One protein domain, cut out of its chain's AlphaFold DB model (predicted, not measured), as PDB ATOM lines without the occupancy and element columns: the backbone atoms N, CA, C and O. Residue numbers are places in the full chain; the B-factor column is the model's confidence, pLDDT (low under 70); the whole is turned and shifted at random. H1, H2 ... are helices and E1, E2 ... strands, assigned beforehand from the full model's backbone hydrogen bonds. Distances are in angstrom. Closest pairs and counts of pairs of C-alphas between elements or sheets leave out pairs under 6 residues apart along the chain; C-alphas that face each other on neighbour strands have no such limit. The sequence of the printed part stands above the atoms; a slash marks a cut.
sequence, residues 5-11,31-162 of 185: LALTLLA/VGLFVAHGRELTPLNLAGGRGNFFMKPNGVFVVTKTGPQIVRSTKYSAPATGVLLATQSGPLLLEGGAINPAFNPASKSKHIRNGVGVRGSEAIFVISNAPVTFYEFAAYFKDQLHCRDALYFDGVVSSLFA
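This is residues 5 to 11 and 31 to 162 of the 185 residues of an uncharacterized protein of Steroidobacter agaridevorans (UniProt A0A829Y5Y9). Two five-stranded antiparallel sheets are partly face to face, their strands crossed, and the single helix H1 covers the far face of one of them. E5, E4 and the end of E6 cover E8 and E10, while the hairpin E2 and E3 reaches away from the other sheet. The printed part has 139 residues, with E1 to E9, then H1, then E10 along the chain; the sheet orders are E1 E9 E8 E10 E7 and E3 E2 E6 E4 E5. The class is mostly strand, with under half of the residues in named elements. The whole is compact, with a radius of gyration of the C-alphas of 14.1 A and spans of 42 by 34 by 29 A.

E1, residues 5 to 9, begins at C-alpha 5 (-159.159, 62.825, 19.453). After the cut come E2, residues 34 to 36, and E3, residues 39 to 42. E4, residues 59 to 64, is 15.7 A long, E5, residues 67 to 72, 16.8 A, and E6, residues 83 to 89, 16.7 A. E7 is residues 92 to 95. E8, residues 114 to 119, is 16.7 A long, and E9, residues 122 to 128, 19.3 A. H1, residues 134 to 143, is 14.0 A long. E10, residues 149 to 152, ends at C-alpha 152 (-146.296, 69.871, 20.210).

E1 and E9 are antiparallel neighbours at 165 degrees, with N 7 and O 125 2.8 A apart, within hydrogen-bond range. In the hairpin E8 and E9, N 124 and O 117 are 2.8 A apart; between E8 and E10, N 151 and O 116 are 2.8 A apart. The two sheets form a sandwich, two sheets face to face, their strands at 49 degrees; the closest C-alphas of E5 and E10, Ile 70 and Asp 149, are 6.0 A apart. In the other sheet, E6 and E4 have N 61 and O 87 at 2.9 A, and the hairpin E4 and E5 has N 62 and O 69 at 2.9 A. H1 is on the first sheet at a height of 8.2 A, two layers with the helix on one face; its closest C-alphas to E7 are Ala 138 and Leu 93, 5.0 A. Every O i to N i+4 pair of H1 is within hydrogen-bond range. E9, H1 and E10 form a split strand-helix-strand unit, with E8 between the two strands and a right-handed crossover.

The C-alphas farthest apart, Thr 81 and Lys 108, are 42.9 A apart. Residues 12 to 30 are not printed, and C-alphas 11 and 31 are 27.4 A apart across the cut. The links E3 to E4 and E7 to E8 are long. The pLDDT is under 70 at residues 5 to 11, 78 to 81 and 154 to 162.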
ATOM      1  N   LEU A   5    -159.323  64.200  19.902       54.06
ATOM      2  CA  LEU A   5    -159.159  62.825  19.453       54.06
ATOM      3  C   LEU A   5    -157.762  62.357  19.857       54.06
ATOM      4  O   LEU A   5    -156.782  63.053  19.580       54.06
ATOM      5  N   ALA A   6    -157.694  61.226  20.557       56.19
ATOM      6  CA  ALA A   6    -156.467  60.662  21.102       56.19
ATOM      7  C   ALA A   6    -156.283  59.233  20.578       56.19
ATOM      8  O   ALA A   6    -157.053  58.340  20.924       56.19
ATOM      9  N   LEU A   7    -155.249  59.025  19.765       53.50
ATOM     10  CA  LEU A   7    -154.825  57.714  19.286       53.50
ATOM     11  C   LEU A   7    -153.668  57.230  20.165       53.50
ATOM     12  O   LEU A   7    -152.629  57.884  20.246       53.50
ATOM     13  N   THR A   8    -153.860  56.103  20.848       43.03
ATOM     14  CA  THR A   8    -152.869  55.527  21.769       43.03
ATOM     15  C   THR A   8    -152.196  54.330  21.114       43.03
ATOM     16  O   THR A   8    -152.887  53.415  20.678       43.03
ATOM     17  N   LEU A   9    -150.863  54.312  21.082       50.66
ATOM     18  CA  LEU A   9    -150.090  53.114  20.764       50.66
ATOM     19  C   LEU A   9    -149.507  52.525  22.039       50.66
ATOM     20  O   LEU A   9    -148.714  53.183  22.715       50.66
ATOM     21  N   LEU A  10    -149.817  51.258  22.290       35.22
ATOM     22  CA  LEU A  10    -148.960  50.375  23.074       35.22
ATOM     23  C   LEU A  10    -147.708  50.030  22.251       35.22
ATOM     24  O   LEU A  10    -147.732  50.074  21.021       35.22
ATOM     25  N   ALA A  11    -146.616  49.662  22.924       33.84
ATOM     26  CA  ALA A  11    -145.349  49.293  22.288       33.84
ATOM     27  C   ALA A  11    -145.401  47.917  21.583       33.84
ATOM     28  O   ALA A  11    -144.717  46.971  21.971       33.84
ATOM     29  N   VAL A  31    -136.967  71.068   9.475       75.50
ATOM     30  CA  VAL A  31    -136.385  72.208  10.227       75.50
ATOM     31  C   VAL A  31    -135.429  71.755  11.352       75.50
ATOM     32  O   VAL A  31    -134.642  72.549  11.870       75.50
ATOM     33  N   GLY A  32    -135.470  70.483  11.758       86.38
ATOM     34  CA  GLY A  32    -134.650  69.931  12.842       86.38
ATOM     35  C   GLY A  32    -134.379  68.439  12.702       86.38
ATOM     36  O   GLY A  32    -134.550  67.886  11.618       86.38
ATOM     37  N   LEU A  33    -133.975  67.793  13.807       88.31
ATOM     38  CA  LEU A  33    -133.577  66.381  13.813       88.31
ATOM     39  C   LEU A  33    -134.642  65.488  13.172       88.31
ATOM     40  O   LEU A  33    -135.804  65.502  13.593       88.31
ATOM     41  N   PHE A  34    -134.197  64.622  12.268       85.75
ATOM     42  CA  PHE A  34    -134.995  63.532  11.735       85.75
ATOM     43  C   PHE A  34    -134.177  62.246  11.681       85.75
ATOM     44  O   PHE A  34    -133.091  62.211  11.102       85.75
ATOM     45  N   VAL A  35    -134.711  61.174  12.265       83.38
ATOM     46  CA  VAL A  35    -134.158  59.818  12.174       83.38
ATOM     47  C   VAL A  35    -135.249  58.891  11.646       83.38
ATOM     48  O   VAL A  35    -136.361  58.871  12.178       83.38
ATOM     49  N   ALA A  36    -134.926  58.108  10.620       78.69
ATOM     50  CA  ALA A  36    -135.811  57.121  10.007       78.69
ATOM     51  C   ALA A  36    -135.053  55.805   9.794       78.69
ATOM     52  O   ALA A  36    -133.910  55.812   9.339       78.69
ATOM     53  N   HIS A  37    -135.668  54.671  10.137       78.25
ATOM     54  CA  HIS A  37    -135.038  53.342  10.059       78.25
ATOM     55  C   HIS A  37    -133.652  53.275  10.742       78.25
ATOM     56  O   HIS A  37    -132.729  52.626  10.252       78.25
ATOM     57  N   GLY A  38    -133.489  53.991  11.862       83.38
ATOM     58  CA  GLY A  38    -132.223  54.106  12.596       83.38
ATOM     59  C   GLY A  38    -131.120  54.924  11.906       83.38
ATOM     60  O   GLY A  38    -129.991  54.936  12.389       83.38
ATOM     61  N   ARG A  39    -131.421  55.620  10.802       83.88
ATOM     62  CA  ARG A  39    -130.504  56.536  10.109       83.88
ATOM     63  C   ARG A  39    -130.915  57.982  10.348       83.88
ATOM     64  O   ARG A  39    -132.064  58.340  10.105       83.88
ATOM     65  N   GLU A  40    -129.979  58.809  10.800       87.56
ATOM     66  CA  GLU A  40    -130.161  60.262  10.834       87.56
ATOM     67  C   GLU A  40    -130.195  60.802   9.397       87.56
ATOM     68  O   GLU A  40    -129.347  60.450   8.573       87.56
ATOM     69  N   LEU A  41    -131.222  61.596   9.091       83.12
ATOM     70  CA  LEU A  41    -131.467  62.212   7.786       83.12
ATOM     71  C   LEU A  41    -131.262  63.730   7.838       83.12
ATOM     72  O   LEU A  41    -130.744  64.305   6.885       83.12
ATOM     73  N   THR A  42    -131.610  64.363   8.961       83.88
ATOM     74  CA  THR A  42    -131.297  65.767   9.259       83.88
ATOM     75  C   THR A  42    -130.823  65.907  10.709       83.88
ATOM     76  O   THR A  42    -131.332  65.197  11.584       83.88
ATOM     77  N   PRO A  43    -129.865  66.811  10.989       90.19
ATOM     78  CA  PRO A  43    -129.272  66.962  12.313       90.19
ATOM     79  C   PRO A  43    -130.155  67.760  13.281       90.19
ATOM     80  O   PRO A  43    -131.064  68.495  12.894       90.19
ATOM     81  N   LEU A  44    -129.840  67.655  14.574       92.25
ATOM     82  CA  LEU A  44    -130.480  68.429  15.638       92.25
ATOM     83  C   LEU A  44    -130.281  69.942  15.451       92.25
ATOM     84  O   LEU A  44    -129.158  70.445  15.492       92.25
ATOM     85  N   ASN A  45    -131.383  70.689  15.355       91.12
ATOM     86  CA  ASN A  45    -131.354  72.145  15.253       91.12
ATOM     87  C   ASN A  45    -131.547  72.797  16.633       91.12
ATOM     88  O   ASN A  45    -132.654  72.860  17.178       91.12
ATOM     89  N   LEU A  46    -130.457  73.307  17.209       93.44
ATOM     90  CA  LEU A  46    -130.477  74.028  18.487       93.44
ATOM     91  C   LEU A  46    -130.617  75.552  18.348       93.44
ATOM     92  O   LEU A  46    -130.704  76.234  19.371       93.44
ATOM     93  N   ALA A  47    -130.702  76.089  17.128       90.88
ATOM     94  CA  ALA A  47    -130.773  77.526  16.883       90.88
ATOM     95  C   ALA A  47    -132.015  78.195  17.509       90.88
ATOM     96  O   ALA A  47    -132.987  77.548  17.934       90.88
ATOM     97  N   GLY A  48    -131.967  79.528  17.573       89.69
ATOM     98  CA  GLY A  48    -133.136  80.385  17.765       89.69
ATOM     99  C   GLY A  48    -133.778  80.746  16.422       89.69
ATOM    100  O   GLY A  48    -133.140  80.643  15.379       89.69
ATOM    101  N   GLY A  49    -135.034  81.184  16.450       88.12
ATOM    102  CA  GLY A  49    -135.804  81.509  15.249       88.12
ATOM    103  C   GLY A  49    -137.222  81.972  15.588       88.12
ATOM    104  O   GLY A  49    -137.529  82.259  16.747       88.12
ATOM    105  N   ARG A  50    -138.092  82.050  14.576       84.56
ATOM    106  CA  ARG A  50    -139.505  82.458  14.698       84.56
ATOM    107  C   ARG A  50    -140.423  81.269  14.400       84.56
ATOM    108  O   ARG A  50    -140.100  80.469  13.536       84.56
ATOM    109  N   GLY A  51    -141.575  81.186  15.066       85.50
ATOM    110  CA  GLY A  51    -142.514  80.058  14.938       85.50
ATOM    111  C   GLY A  51    -142.504  79.138  16.163       85.50
ATOM    112  O   GLY A  51    -141.710  79.345  17.085       85.50
ATOM    113  N   ASN A  52    -143.405  78.149  16.212       87.62
ATOM    114  CA  ASN A  52    -143.560  77.317  17.410       87.62
ATOM    115  C   ASN A  52    -142.367  76.367  17.580       87.62
ATOM    116  O   ASN A  52    -141.878  76.228  18.700       87.62
ATOM    117  N   PHE A  53    -141.826  75.822  16.483       87.31
ATOM    118  CA  PHE A  53    -140.619  74.986  16.479       87.31
ATOM    119  C   PHE A  53    -139.476  75.565  17.332       87.31
ATOM    120  O   PHE A  53    -138.833  74.844  18.100       87.31
ATOM    121  N   PHE A  54    -139.231  76.877  17.238       90.06
ATOM    122  CA  PHE A  54    -138.150  77.560  17.955       90.06
ATOM    123  C   PHE A  54    -138.511  77.973  19.391       90.06
ATOM    124  O   PHE A  54    -137.613  78.352  20.147       90.06
ATOM    125  N   MET A  55    -139.782  77.877  19.799       92.75
ATOM    126  CA  MET A  55    -140.232  78.205  21.153       92.75
ATOM    127  C   MET A  55    -139.598  77.247  22.167       92.75
ATOM    128  O   MET A  55    -139.856  76.043  22.166       92.75
ATOM    129  N   LYS A  56    -138.743  77.784  23.043       94.25
ATOM    130  CA  LYS A  56    -138.006  76.988  24.027       94.25
ATOM    131  C   LYS A  56    -138.814  76.811  25.329       94.25
ATOM    132  O   LYS A  56    -139.555  77.715  25.705       94.25
ATOM    133  N   PRO A  57    -138.633  75.689  26.049       96.31
ATOM    134  CA  PRO A  57    -137.921  74.494  25.607       96.31
ATOM    135  C   PRO A  57    -138.667  73.775  24.468       96.31
ATOM    136  O   PRO A  57    -139.878  73.596  24.528       96.31
ATOM    137  N   ASN A  58    -137.923  73.353  23.444       94.19
ATOM    138  CA  ASN A  58    -138.394  72.467  22.377       94.19
ATOM    139  C   ASN A  58    -137.780  71.063  22.565       94.19
ATOM    140  O   ASN A  58    -136.951  70.865  23.463       94.19
ATOM    141  N   GLY A  59    -138.217  70.068  21.793       95.12
ATOM    142  CA  GLY A  59    -137.939  68.667  22.110       95.12
ATOM    143  C   GLY A  59    -137.863  67.740  20.908       95.12
ATOM    144  O   GLY A  59    -138.142  68.121  19.775       95.12
ATOM    145  N   VAL A  60    -137.470  66.505  21.189       94.12
ATOM    146  CA  VAL A  60    -137.401  65.399  20.242       94.12
ATOM    147  C   VAL A  60    -138.318  64.295  20.755       94.12
ATOM    148  O   VAL A  60    -138.156  63.847  21.892       94.12
ATOM    149  N   PHE A  61    -139.270  63.861  19.933       93.44
ATOM    150  CA  PHE A  61    -139.957  62.589  20.138       93.44
ATOM    151  C   PHE A  61    -139.085  61.486  19.539       93.44
ATOM    152  O   PHE A  61    -138.687  61.581  18.379       93.44
ATOM    153  N   VAL A  62    -138.760  60.474  20.338       90.94
ATOM    154  CA  VAL A  62    -137.823  59.397  20.002       90.94
ATOM    155  C   VAL A  62    -138.523  58.063  20.218       90.94
ATOM    156  O   VAL A  62    -139.133  57.851  21.260       90.94
ATOM    157  N   VAL A  63    -138.393  57.137  19.274       88.25
ATOM    158  CA  VAL A  63    -138.785  55.735  19.440       88.25
ATOM    159  C   VAL A  63    -137.528  54.881  19.399       88.25
ATOM    160  O   VAL A  63    -136.724  54.967  18.469       88.25
ATOM    161  N   THR A  64    -137.362  54.047  20.418       88.44
ATOM    162  CA  THR A  64    -136.236  53.121  20.569       88.44
ATOM    163  C   THR A  64    -136.748  51.691  20.739       88.44
ATOM    164  O   THR A  64    -137.949  51.466  20.889       88.44
ATOM    165  N   LYS A  65    -135.839  50.711  20.806       84.81
ATOM    166  CA  LYS A  65    -136.191  49.328  21.184       84.81
ATOM    167  C   LYS A  65    -136.835  49.194  22.576       84.81
ATOM    168  O   LYS A  65    -137.475  48.180  22.825       84.81
ATOM    169  N   THR A  66    -136.669  50.171  23.475       86.00
ATOM    170  CA  THR A  66    -137.294  50.172  24.814       86.00
ATOM    171  C   THR A  66    -138.596  50.976  24.874       86.00
ATOM    172  O   THR A  66    -139.200  51.068  25.940       86.00
ATOM    173  N   GLY A  67    -139.052  51.531  23.744       87.31
ATOM    174  CA  GLY A  67    -140.301  52.284  23.632       87.31
ATOM    175  C   GLY A  67    -140.120  53.768  23.280       87.31
ATOM    176  O   GLY A  67    -139.010  54.205  22.934       87.31
ATOM    177  N   PRO A  68    -141.225  54.536  23.318       90.56
ATOM    178  CA  PRO A  68    -141.254  55.960  23.015       90.56
ATOM    179  C   PRO A  68    -140.760  56.817  24.188       90.56
ATOM    180  O   PRO A  68    -140.983  56.503  25.355       90.56
ATOM    181  N   GLN A  69    -140.113  57.935  23.873       93.56
ATOM    182  CA  GLN A  69    -139.619  58.930  24.823       93.56
ATOM    183  C   GLN A  69    -139.756  60.338  24.233       93.56
ATOM    184  O   GLN A  69    -139.764  60.522  23.015       93.56
ATOM    185  N   ILE A  70    -139.823  61.347  25.099       95.75
ATOM    186  CA  ILE A  70    -139.728  62.757  24.713       95.75
ATOM    187  C   ILE A  70    -138.564  63.368  25.485       95.75
ATOM    188  O   ILE A  70    -138.508  63.290  26.708       95.75
ATOM    189  N   VAL A  71    -137.618  63.962  24.760       95.06
ATOM    190  CA  VAL A  71    -136.369  64.498  25.313       95.06
ATOM    191  C   VAL A  71    -136.276  65.982  24.969       95.06
ATOM    192  O   VAL A  71    -136.491  66.361  23.817       95.06
ATOM    193  N   ARG A  72    -135.942  66.855  25.932       96.62
ATOM    194  CA  ARG A  72    -135.610  68.262  25.619       96.62
ATOM    195  C   ARG A  72    -134.461  68.282  24.607       96.62
ATOM    196  O   ARG A  72    -133.456  67.619  24.831       96.62
ATOM    197  N   SER A  73    -134.561  69.098  23.562       94.88
ATOM    198  CA  SER A  73    -133.556  69.185  22.488       94.88
ATOM    199  C   SER A  73    -132.126  69.384  23.007       94.88
ATOM    200  O   SER A  73    -131.227  68.656  22.616       94.88
ATOM    201  N   THR A  74    -131.913  70.283  23.972       95.31
ATOM    202  CA  THR A  74    -130.594  70.538  24.588       95.31
ATOM    203  C   THR A  74    -130.066  69.401  25.476       95.31
ATOM    204  O   THR A  74    -128.944  69.488  25.963       95.31
ATOM    205  N   LYS A  75    -130.870  68.357  25.718       94.38
ATOM    206  CA  LYS A  75    -130.489  67.107  26.396       94.38
ATOM    207  C   LYS A  75    -130.433  65.914  25.426       94.38
ATOM    208  O   LYS A  75    -130.133  64.808  25.862       94.38
ATOM    209  N   TYR A  76    -130.753  66.106  24.144       91.69
ATOM    210  CA  TYR A  76    -130.688  65.050  23.140       91.69
ATOM    211  C   TYR A  76    -129.246  64.885  22.647       91.69
ATOM    212  O   TYR A  76    -128.655  65.827  22.120       91.69
ATOM    213  N   SER A  77    -128.687  63.685  22.793       82.94
ATOM    214  CA  SER A  77    -127.389  63.315  22.227       82.94
ATOM    215  C   SER A  77    -127.570  62.525  20.930       82.94
ATOM    216  O   SER A  77    -128.308  61.537  20.907       82.94
ATOM    217  N   ALA A  78    -126.863  62.942  19.875       61.44
ATOM    218  CA  ALA A  78    -126.779  62.239  18.590       61.44
ATOM    219  C   ALA A  78    -126.326  60.772  18.774       61.44
ATOM    220  O   ALA A  78    -125.726  60.428  19.796       61.44
ATOM    221  N   PRO A  79    -126.716  59.870  17.860       62.47
ATOM    222  CA  PRO A  79    -127.613  58.780  18.210       62.47
ATOM    223  C   PRO A  79    -126.988  57.759  19.159       62.47
ATOM    224  O   PRO A  79    -126.030  57.061  18.821       62.47
ATOM    225  N   ALA A  80    -127.631  57.578  20.314       55.78
ATOM    226  CA  ALA A  80    -127.462  56.363  21.094       55.78
ATOM    227  C   ALA A  80    -127.860  55.146  20.237       55.78
ATOM    228  O   ALA A  80    -128.894  55.153  19.558       55.78
ATOM    229  N   THR A  81    -127.052  54.086  20.277       63.97
ATOM    230  CA  THR A  81    -127.332  52.833  19.570       63.97
ATOM    231  C   THR A  81    -128.724  52.311  19.943       63.97
ATOM    232  O   THR A  81    -128.962  51.950  21.092       63.97
ATOM    233  N   GLY A  82    -129.645  52.247  18.975       77.19
ATOM    234  CA  GLY A  82    -131.006  51.734  19.188       77.19
ATOM    235  C   GLY A  82    -132.155  52.737  19.029       77.19
ATOM    236  O   GLY A  82    -133.301  52.336  19.244       77.19
ATOM    237  N   VAL A  83    -131.895  53.985  18.621       88.31
ATOM    238  CA  VAL A  83    -132.940  54.858  18.046       88.31
ATOM    239  C   VAL A  83    -133.446  54.247  16.734       88.31
ATOM    240  O   VAL A  83    -132.653  53.857  15.881       88.31
ATOM    241  N   LEU A  84    -134.769  54.155  16.577       85.25
ATOM    242  CA  LEU A  84    -135.445  53.647  15.376       85.25
ATOM    243  C   LEU A  84    -136.062  54.794  14.566       85.25
ATOM    244  O   LEU A  84    -135.923  54.841  13.343       85.25
ATOM    245  N   LEU A  85    -136.699  55.730  15.273       85.94
ATOM    246  CA  LEU A  85    -137.307  56.946  14.745       85.94
ATOM    247  C   LEU A  85    -137.027  58.102  15.707       85.94
ATOM    248  O   LEU A  85    -137.071  57.917  16.923       85.94
ATOM    249  N   ALA A  86    -136.781  59.296  15.178       88.25
ATOM    250  CA  ALA A  86    -136.764  60.525  15.965       88.25
ATOM    251  C   ALA A  86    -137.269  61.700  15.124       88.25
ATOM    252  O   ALA A  86    -136.981  61.777  13.931       88.25
ATOM    253  N   THR A  87    -138.013  62.615  15.741       87.75
ATOM    254  CA  THR A  87    -138.481  63.853  15.104       87.75
ATOM    255  C   THR A  87    -138.396  65.008  16.095       87.75
ATOM    256  O   THR A  87    -138.890  64.918  17.225       87.75
ATOM    257  N   GLN A  88    -137.709  66.081  15.707       91.19
ATOM    258  CA  GLN A  88    -137.650  67.312  16.486       91.19
ATOM    259  C   GLN A  88    -138.852  68.201  16.175       91.19
ATOM    260  O   GLN A  88    -139.174  68.466  15.019       91.19
ATOM    261  N   SER A  89    -139.465  68.742  17.222       91.38
ATOM    262  CA  SER A  89    -140.474  69.786  17.087       91.38
ATOM    263  C   SER A  89    -140.489  70.690  18.322       91.38
ATOM    264  O   SER A  89    -139.636  70.576  19.209       91.38
ATOM    265  N   GLY A  90    -141.428  71.625  18.392       90.06
ATOM    266  CA  GLY A  90    -141.521  72.549  19.514       90.06
ATOM    267  C   GLY A  90    -142.800  73.375  19.500       90.06
ATOM    268  O   GLY A  90    -143.350  73.608  18.426       90.06
ATOM    269  N   PRO A  91    -143.262  73.852  20.669       95.88
ATOM    270  CA  PRO A  91    -142.654  73.700  21.998       95.88
ATOM    271  C   PRO A  91    -142.853  72.307  22.631       95.88
ATOM    272  O   PRO A  91    -143.771  71.568  22.278       95.88
ATOM    273  N   LEU A  92    -142.048  71.973  23.647       97.69
ATOM    274  CA  LEU A  92    -142.465  70.975  24.638       97.69
ATOM    275  C   LEU A  92    -143.761  71.460  25.298       97.69
ATOM    276  O   LEU A  92    -143.877  72.634  25.643       97.69
ATOM    277  N   LEU A  93    -144.721  70.561  25.480       98.19
ATOM    278  CA  LEU A  93    -145.961  70.827  26.205       98.19
ATOM    279  C   LEU A  93    -145.785  70.532  27.696       98.19
ATOM    280  O   LEU A  93    -146.157  71.359  28.530       98.19
ATOM    281  N   LEU A  94    -145.168  69.385  28.000       98.31
ATOM    282  CA  LEU A  94    -144.823  68.932  29.345       98.31
ATOM    283  C   LEU A  94    -143.372  68.441  29.387       98.31
ATOM    284  O   LEU A  94    -142.927  67.777  28.451       98.31
ATOM    285  N   GLU A  95    -142.675  68.701  30.493       97.31
ATOM    286  CA  GLU A  95    -141.478  67.948  30.895       97.31
ATOM    287  C   GLU A  95    -141.635  67.515  32.359       97.31
ATOM    288  O   GLU A  95    -141.915  68.343  33.228       97.31
ATOM    289  N   GLY A  96    -141.469  66.224  32.650       96.06
ATOM    290  CA  GLY A  96    -141.515  65.679  34.008       96.06
ATOM    291  C   GLY A  96    -142.839  65.891  34.762       96.06
ATOM    292  O   GLY A  96    -142.855  65.793  35.985       96.06
ATOM    293  N   GLY A  97    -143.936  66.174  34.055       96.44
ATOM    294  CA  GLY A  97    -145.264  66.501  34.585       96.44
ATOM    295  C   GLY A  97    -145.547  68.002  34.734       96.44
ATOM    296  O   GLY A  97    -146.668  68.374  35.086       96.44
ATOM    297  N   ALA A  98    -144.572  68.874  34.460       97.81
ATOM    298  CA  ALA A  98    -144.731  70.326  34.519       97.81
ATOM    299  C   ALA A  98    -145.101  70.912  33.148       97.81
ATOM    300  O   ALA A  98    -144.467  70.595  32.141       97.81
ATOM    301  N   ILE A  99    -146.098  71.805  33.116       98.44
ATOM    302  CA  ILE A  99    -146.455  72.588  31.921       98.44
ATOM    303  C   ILE A  99    -145.317  73.552  31.574       98.44
ATOM    304  O   ILE A  99    -144.715  74.159  32.459       98.44
ATOM    305  N   ASN A 100    -145.035  73.701  30.278       97.38
ATOM    306  CA  ASN A 100    -144.026  74.631  29.780       97.38
ATOM    307  C   ASN A 100    -144.262  76.068  30.311       97.38
ATOM    308  O   ASN A 100    -145.337  76.632  30.076       97.38
ATOM    309  N   PRO A 101    -143.270  76.696  30.976       95.62
ATOM    310  CA  PRO A 101    -143.431  78.004  31.615       95.62
ATOM    311  C   PRO A 101    -143.699  79.158  30.635       95.62
ATOM    312  O   PRO A 101    -144.150  80.217  31.060       95.62
ATOM    313  N   ALA A 102    -143.470  78.975  29.329       94.62
ATOM    314  CA  ALA A 102    -143.835  79.960  28.311       94.62
ATOM    315  C   ALA A 102    -145.362  80.085  28.097       94.62
ATOM    316  O   ALA A 102    -145.824  81.015  27.432       94.62
ATOM    317  N   PHE A 103    -146.169  79.151  28.614       96.31
ATOM    318  CA  PHE A 103    -147.605  79.102  28.339       96.31
ATOM    319  C   PHE A 103    -148.416  79.911  29.352       96.31
ATOM    320  O   PHE A 103    -148.724  79.448  30.446       96.31
ATOM    321  N   ASN A 104    -148.853  81.102  28.944       94.88
ATOM    322  CA  ASN A 104    -149.785  81.916  29.723       94.88
ATOM    323  C   ASN A 104    -151.187  81.248  29.801       94.88
ATOM    324  O   ASN A 104    -151.832  81.108  28.751       94.88
ATOM    325  N   PRO A 105    -151.715  80.916  31.001       94.50
ATOM    326  CA  PRO A 105    -153.064  80.356  31.166       94.50
ATOM    327  C   PRO A 105    -154.181  81.271  30.642       94.50
ATOM    328  O   PRO A 105    -155.202  80.795  30.152       94.50
ATOM    329  N   ALA A 106    -153.977  82.592  30.695       94.25
ATOM    330  CA  ALA A 106    -154.922  83.604  30.225       94.25
ATOM    331  C   ALA A 106    -154.799  83.926  28.720       94.25
ATOM    332  O   ALA A 106    -155.503  84.817  28.227       94.25
ATOM    333  N   SER A 107    -153.921  83.225  27.985       94.56
ATOM    334  CA  SER A 107    -153.688  83.448  26.553       94.56
ATOM    335  C   SER A 107    -154.981  83.408  25.731       94.56
ATOM    336  O   SER A 107    -155.883  82.603  25.973       94.56
ATOM    337  N   LYS A 108    -155.061  84.272  24.715       93.69
ATOM    338  CA  LYS A 108    -156.167  84.300  23.745       93.69
ATOM    339  C   LYS A 108    -155.805  83.653  22.400       93.69
ATOM    340  O   LYS A 108    -156.703  83.436  21.594       93.69
ATOM    341  N   SER A 109    -154.535  83.291  22.173       91.69
ATOM    342  CA  SER A 109    -154.097  82.575  20.961       91.69
ATOM    343  C   SER A 109    -154.638  81.144  20.976       91.69
ATOM    344  O   SER A 109    -154.143  80.270  21.696       91.69
ATOM    345  N   LYS A 110    -155.680  80.918  20.173       92.31
ATOM    346  CA  LYS A 110    -156.350  79.630  20.013       92.31
ATOM    347  C   LYS A 110    -156.212  79.155  18.576       92.31
ATOM    348  O   LYS A 110    -156.599  79.861  17.654       92.31
ATOM    349  N   HIS A 111    -155.703  77.942  18.415       87.25
ATOM    350  CA  HIS A 111    -155.524  77.282  17.123       87.25
ATOM    351  C   HIS A 111    -155.960  75.822  17.252       87.25
ATOM    352  O   HIS A 111    -156.060  75.312  18.372       87.25
ATOM    353  N   ILE A 112    -156.214  75.151  16.130       83.00
ATOM    354  CA  ILE A 112    -156.155  73.687  16.114       83.00
ATOM    355  C   ILE A 112    -154.714  73.293  16.451       83.00
ATOM    356  O   ILE A 112    -153.774  73.951  16.006       83.00
ATOM    357  N   ARG A 113    -154.543  72.296  17.319       88.38
ATOM    358  CA  ARG A 113    -153.238  71.840  17.803       88.38
ATOM    359  C   ARG A 113    -153.159  70.328  17.760       88.38
ATOM    360  O   ARG A 113    -154.125  69.648  18.113       88.38
ATOM    361  N   ASN A 114    -151.985  69.835  17.391       87.19
ATOM    362  CA  ASN A 114    -151.607  68.435  17.452       87.19
ATOM    363  C   ASN A 114    -150.300  68.253  18.238       87.19
ATOM    364  O   ASN A 114    -149.500  69.177  18.403       87.19
ATOM    365  N   GLY A 115    -150.094  67.056  18.769       91.00
ATOM    366  CA  GLY A 115    -148.900  66.714  19.531       91.00
ATOM    367  C   GLY A 115    -148.901  65.259  19.971       91.00
ATOM    368  O   GLY A 115    -149.855  64.524  19.717       91.00
ATOM    369  N   VAL A 116    -147.835  64.864  20.656       92.81
ATOM    370  CA  VAL A 116    -147.663  63.527  21.225       92.81
ATOM    371  C   VAL A 116    -147.324  63.631  22.709       92.81
ATOM    372  O   VAL A 116    -146.559  64.503  23.120       92.81
ATOM    373  N   GLY A 117    -147.891  62.743  23.515       95.31
ATOM    374  CA  GLY A 117    -147.558  62.552  24.923       95.31
ATOM    375  C   GLY A 117    -147.023  61.146  25.158       95.31
ATOM    376  O   GLY A 117    -147.379  60.223  24.429       95.31
ATOM    377  N   VAL A 118    -146.179  60.975  26.175       93.81
ATOM    378  CA  VAL A 118    -145.677  59.657  26.593       93.81
ATOM    379  C   VAL A 118    -146.211  59.301  27.978       93.81
ATOM    380  O   VAL A 118    -146.149  60.102  28.921       93.81
ATOM    381  N   ARG A 119    -146.739  58.078  28.098       89.62
ATOM    382  CA  ARG A 119    -147.253  57.493  29.341       89.62
ATOM    383  C   ARG A 119    -146.756  56.054  29.472       89.62
ATOM    384  O   ARG A 119    -147.257  55.150  28.819       89.62
ATOM    385  N   GLY A 120    -145.757  55.831  30.326       87.38
ATOM    386  CA  GLY A 120    -145.117  54.517  30.431       87.38
ATOM    387  C   GLY A 120    -144.457  54.128  29.106       87.38
ATOM    388  O   GLY A 120    -143.587  54.850  28.631       87.38
ATOM    389  N   SER A 121    -144.887  53.012  28.517       86.06
ATOM    390  CA  SER A 121    -144.472  52.554  27.183       86.06
ATOM    391  C   SER A 121    -145.373  53.055  26.044       86.06
ATOM    392  O   SER A 121    -145.131  52.705  24.890       86.06
ATOM    393  N   GLU A 122    -146.402  53.856  26.338       85.00
ATOM    394  CA  GLU A 122    -147.365  54.338  25.346       85.00
ATOM    395  C   GLU A 122    -146.971  55.689  24.745       85.00
ATOM    396  O   GLU A 122    -146.555  56.607  25.460       85.00
ATOM    397  N   ALA A 123    -147.199  55.836  23.437       85.44
ATOM    398  CA  ALA A 123    -147.239  57.127  22.757       85.44
ATOM    399  C   ALA A 123    -148.697  57.479  22.436       85.44
ATOM    400  O   ALA A 123    -149.399  56.704  21.786       85.44
ATOM    401  N   ILE A 124    -149.153  58.647  22.888       85.75
ATOM    402  CA  ILE A 124    -150.530  59.118  22.715       85.75
ATOM    403  C   ILE A 124    -150.508  60.337  21.800       85.75
ATOM    404  O   ILE A 124    -150.071  61.417  22.200       85.75
ATOM    405  N   PHE A 125    -150.964  60.158  20.565       84.56
ATOM    406  CA  PHE A 125    -151.062  61.203  19.554       84.56
ATOM    407  C   PHE A 125    -152.415  61.887  19.676       84.56
ATOM    408  O   PHE A 125    -153.448  61.229  19.766       84.56
ATOM    409  N   VAL A 126    -152.411  63.214  19.697       84.50
ATOM    410  CA  VAL A 126    -153.587  64.009  20.042       84.50
ATOM    411  C   VAL A 126    -153.784  65.121  19.032       84.50
ATOM    412  O   VAL A 126    -152.826  65.812  18.689       84.50
ATOM    413  N   ILE A 127    -155.032  65.346  18.623       82.19
ATOM    414  CA  ILE A 127    -155.452  66.527  17.862       82.19
ATOM    415  C   ILE A 127    -156.741  67.123  18.443       82.19
ATOM    416  O   ILE A 127    -157.693  66.417  18.780       82.19
ATOM    417  N   SER A 128    -156.784  68.447  18.578       82.69
ATOM    418  CA  SER A 128    -157.976  69.168  19.035       82.69
ATOM    419  C   SER A 128    -158.991  69.359  17.904       82.69
ATOM    420  O   SER A 128    -158.616  69.875  16.855       82.69
ATOM    421  N   ASN A 129    -160.282  69.093  18.125       80.12
ATOM    422  CA  ASN A 129    -161.328  69.374  17.122       80.12
ATOM    423  C   ASN A 129    -161.859  70.818  17.193       80.12
ATOM    424  O   ASN A 129    -162.686  71.219  16.381       80.12
ATOM    425  N   ALA A 130    -161.413  71.602  18.176       84.75
ATOM    426  CA  ALA A 130    -161.783  73.002  18.353       84.75
ATOM    427  C   ALA A 130    -160.569  73.817  18.830       84.75
ATOM    428  O   ALA A 130    -159.752  73.275  19.580       84.75
ATOM    429  N   PRO A 131    -160.459  75.114  18.480       89.31
ATOM    430  CA  PRO A 131    -159.302  75.921  18.845       89.31
ATOM    431  C   PRO A 131    -158.993  75.965  20.354       89.31
ATOM    432  O   PRO A 131    -159.838  76.292  21.203       89.31
ATOM    433  N   VAL A 132    -157.736  75.665  20.684       94.12
ATOM    434  CA  VAL A 132    -157.181  75.610  22.044       94.12
ATOM    435  C   VAL A 132    -155.941  76.490  22.189       94.12
ATOM    436  O   VAL A 132    -155.189  76.712  21.236       94.12
ATOM    437  N   THR A 133    -155.698  76.999  23.395       96.06
ATOM    438  CA  THR A 133    -154.411  77.608  23.759       96.06
ATOM    439  C   THR A 133    -153.354  76.525  23.989       96.06
ATOM    440  O   THR A 133    -153.686  75.359  24.201       96.06
ATOM    441  N   PHE A 134    -152.069  76.894  23.972       96.19
ATOM    442  CA  PHE A 134    -151.002  75.965  24.367       96.19
ATOM    443  C   PHE A 134    -151.180  75.460  25.809       96.19
ATOM    444  O   PHE A 134    -150.952  74.282  26.069       96.19
ATOM    445  N   TYR A 135    -151.650  76.319  26.722       97.50
ATOM    446  CA  TYR A 135    -151.916  75.939  28.109       97.50
ATOM    447  C   TYR A 135    -153.072  74.933  28.222       97.50
ATOM    448  O   TYR A 135    -152.910  73.898  28.858       97.50
ATOM    449  N   GLU A 136    -154.212  75.187  27.560       97.19
ATOM    450  CA  GLU A 136    -155.345  74.243  27.513       97.19
ATOM    451  C   GLU A 136    -154.913  72.877  26.944       97.19
ATOM    452  O   GLU A 136    -155.346  71.836  27.434       97.19
ATOM    453  N   PHE A 137    -154.044  72.873  25.927       96.25
ATOM    454  CA  PHE A 137    -153.558  71.652  25.281       96.25
ATOM    455  C   PHE A 137    -152.559  70.874  26.158       96.25
ATOM    456  O   PHE A 137    -152.678  69.659  26.294       96.25
ATOM    457  N   ALA A 138    -151.622  71.560  26.820       97.81
ATOM    458  CA  ALA A 138    -150.698  70.936  27.772       97.81
ATOM    459  C   ALA A 138    -151.415  70.403  29.025       97.81
ATOM    460  O   ALA A 138    -151.126  69.294  29.475       97.81
ATOM    461  N   ALA A 139    -152.393  71.150  29.547       97.62
ATOM    462  CA  ALA A 139    -153.236  70.709  30.656       97.62
ATOM    463  C   ALA A 139    -154.026  69.439  30.300       97.62
ATOM    464  O   ALA A 139    -154.130  68.544  31.128       97.62
ATOM    465  N   TYR A 140    -154.503  69.285  29.057       96.69
ATOM    466  CA  TYR A 140    -155.144  68.037  28.622       96.69
ATOM    467  C   TYR A 140    -154.197  66.824  28.718       96.69
ATOM    468  O   TYR A 140    -154.549  65.814  29.331       96.69
ATOM    469  N   PHE A 141    -152.967  66.934  28.200       96.50
ATOM    470  CA  PHE A 141    -151.963  65.867  28.332       96.50
ATOM    471  C   PHE A 141    -151.651  65.517  29.795       96.50
ATOM    472  O   PHE A 141    -151.498  64.343  30.128       96.50
ATOM    473  N   LYS A 142    -151.576  66.521  30.674       97.56
ATOM    474  CA  LYS A 142    -151.217  66.347  32.087       97.56
ATOM    475  C   LYS A 142    -152.370  65.782  32.920       97.56
ATOM    476  O   LYS A 142    -152.211  64.803  33.643       97.56
ATOM    477  N   ASP A 143    -153.528  66.423  32.828       96.88
ATOM    478  CA  ASP A 143    -154.630  66.254  33.773       96.88
ATOM    479  C   ASP A 143    -155.678  65.250  33.285       96.88
ATOM    480  O   ASP A 143    -156.469  64.781  34.096       96.88
ATOM    481  N   GLN A 144    -155.716  64.928  31.985       95.12
ATOM    482  CA  GLN A 144    -156.667  63.964  31.407       95.12
ATOM    483  C   GLN A 144    -155.977  62.709  30.865       95.12
ATOM    484  O   GLN A 144    -156.499  61.612  31.030       95.12
ATOM    485  N   LEU A 145    -154.806  62.849  30.229       93.31
ATOM    486  CA  LEU A 145    -154.051  61.697  29.717       93.31
ATOM    487  C   LEU A 145    -152.987  61.177  30.691       93.31
ATOM    488  O   LEU A 145    -152.536  60.045  30.523       93.31
ATOM    489  N   HIS A 146    -152.613  61.961  31.707       95.69
ATOM    490  CA  HIS A 146    -151.569  61.638  32.690       95.69
ATOM    491  C   HIS A 146    -150.188  61.361  32.069       95.69
ATOM    492  O   HIS A 146    -149.393  60.578  32.591       95.69
ATOM    493  N   CYS A 147    -149.882  62.027  30.953       96.50
ATOM    494  CA  CYS A 147    -148.548  62.018  30.366       96.50
ATOM    495  C   CYS A 147    -147.570  62.788  31.263       96.50
ATOM    496  O   CYS A 147    -147.889  63.867  31.765       96.50
ATOM    497  N   ARG A 148    -146.353  62.258  31.434       96.00
ATOM    498  CA  ARG A 148    -145.269  62.990  32.117       96.00
ATOM    499  C   ARG A 148    -144.588  63.974  31.175       96.00
ATOM    500  O   ARG A 148    -144.296  65.100  31.561       96.00
ATOM    501  N   ASP A 149    -144.390  63.562  29.934       97.88
ATOM    502  CA  ASP A 149    -143.704  64.341  28.917       97.88
ATOM    503  C   ASP A 149    -144.606  64.428  27.684       97.88
ATOM    504  O   ASP A 149    -145.306  63.469  27.346       97.88
ATOM    505  N   ALA A 150    -144.640  65.595  27.046       97.69
ATOM    506  CA  ALA A 150    -145.469  65.845  25.872       97.69
ATOM    507  C   ALA A 150    -144.836  66.915  24.978       97.69
ATOM    508  O   ALA A 150    -144.199  67.849  25.465       97.69
ATOM    509  N   LEU A 151    -145.028  66.793  23.668       96.50
ATOM    510  CA  LEU A 151    -144.402  67.606  22.631       96.50
ATOM    511  C   LEU A 151    -145.465  68.054  21.623       96.50
ATOM    512  O   LEU A 151    -146.254  67.245  21.141       96.50
ATOM    513  N   TYR A 152    -145.486  69.346  21.304       93.31
ATOM    514  CA  TYR A 152    -146.296  69.871  20.210       93.31
ATOM    515  C   TYR A 152    -145.631  69.534  18.877       93.31
ATOM    516  O   TYR A 152    -144.412  69.646  18.758       93.31
ATOM    517  N   PHE A 153    -146.430  69.155  17.881       86.00
ATOM    518  CA  PHE A 153    -145.953  68.925  16.522       86.00
ATOM    519  C   PHE A 153    -146.355  70.097  15.630       86.00
ATOM    520  O   PHE A 153    -147.510  70.215  15.227       86.00
ATOM    521  N   ASP A 154    -145.388  70.973  15.355       68.88
ATOM    522  CA  ASP A 154    -145.575  72.158  14.518       68.88
ATOM    523  C   ASP A 154    -145.734  71.778  13.041       68.88
ATOM    524  O   ASP A 154    -144.918  71.046  12.484       68.88
ATOM    525  N   GLY A 155    -146.792  72.287  12.414       58.22
ATOM    526  CA  GLY A 155    -147.128  72.044  11.016       58.22
ATOM    527  C   GLY A 155    -148.293  72.932  10.583       58.22
ATOM    528  O   GLY A 155    -149.189  73.221  11.374       58.22
ATOM    529  N   VAL A 156    -148.277  73.384   9.326       36.91
ATOM    530  CA  VAL A 156    -149.307  74.290   8.775       36.91
ATOM    531  C   VAL A 156    -150.665  73.587   8.622       36.91
ATOM    532  O   VAL A 156    -151.707  74.240   8.661       36.91
ATOM    533  N   VAL A 157    -150.661  72.255   8.505       42.50
ATOM    534  CA  VAL A 157    -151.861  71.419   8.391       42.50
ATOM    535  C   VAL A 157    -151.844  70.339   9.475       42.50
ATOM    536  O   VAL A 157    -151.134  69.341   9.372       42.50
ATOM    537  N   SER A 158    -152.658  70.519  10.517       50.56
ATOM    538  CA  SER A 158    -152.966  69.463  11.487       50.56
ATOM    539  C   SER A 158    -154.011  68.508  10.889       50.56
ATOM    540  O   SER A 158    -155.202  68.652  11.157       50.56
ATOM    541  N   SER A 159    -153.574  67.549  10.073       49.34
ATOM    542  CA  SER A 159    -154.433  66.488   9.524       49.34
ATOM    543  C   SER A 159    -154.350  65.207  10.349       49.34
ATOM    544  O   SER A 159    -153.264  64.788  10.751       49.34
ATOM    545  N   LEU A 160    -155.493  64.545  10.550       51.09
ATOM    546  CA  LEU A 160    -155.567  63.175  11.053       51.09
ATOM    547  C   LEU A 160    -156.358  62.277  10.091       51.09
ATOM    548  O   LEU A 160    -157.492  62.572   9.712       51.09
ATOM    549  N   PHE A 161    -155.760  61.141   9.744       47.34
ATOM    550  CA  PHE A 161    -156.412  60.050   9.032       47.34
ATOM    551  C   PHE A 161    -156.638  58.892  10.012       47.34
ATOM    552  O   PHE A 161    -155.710  58.155  10.333       47.34
ATOM    553  N   ALA A 162    -157.865  58.779  10.518       53.94
ATOM    554  CA  ALA A 162    -158.311  57.763  11.472       53.94
ATOM    555  C   ALA A 162    -159.684  57.232  11.004       53.94
ATOM    556  O   ALA A 162    -160.730  57.656  11.510       53.94
TER     557      ALA A 162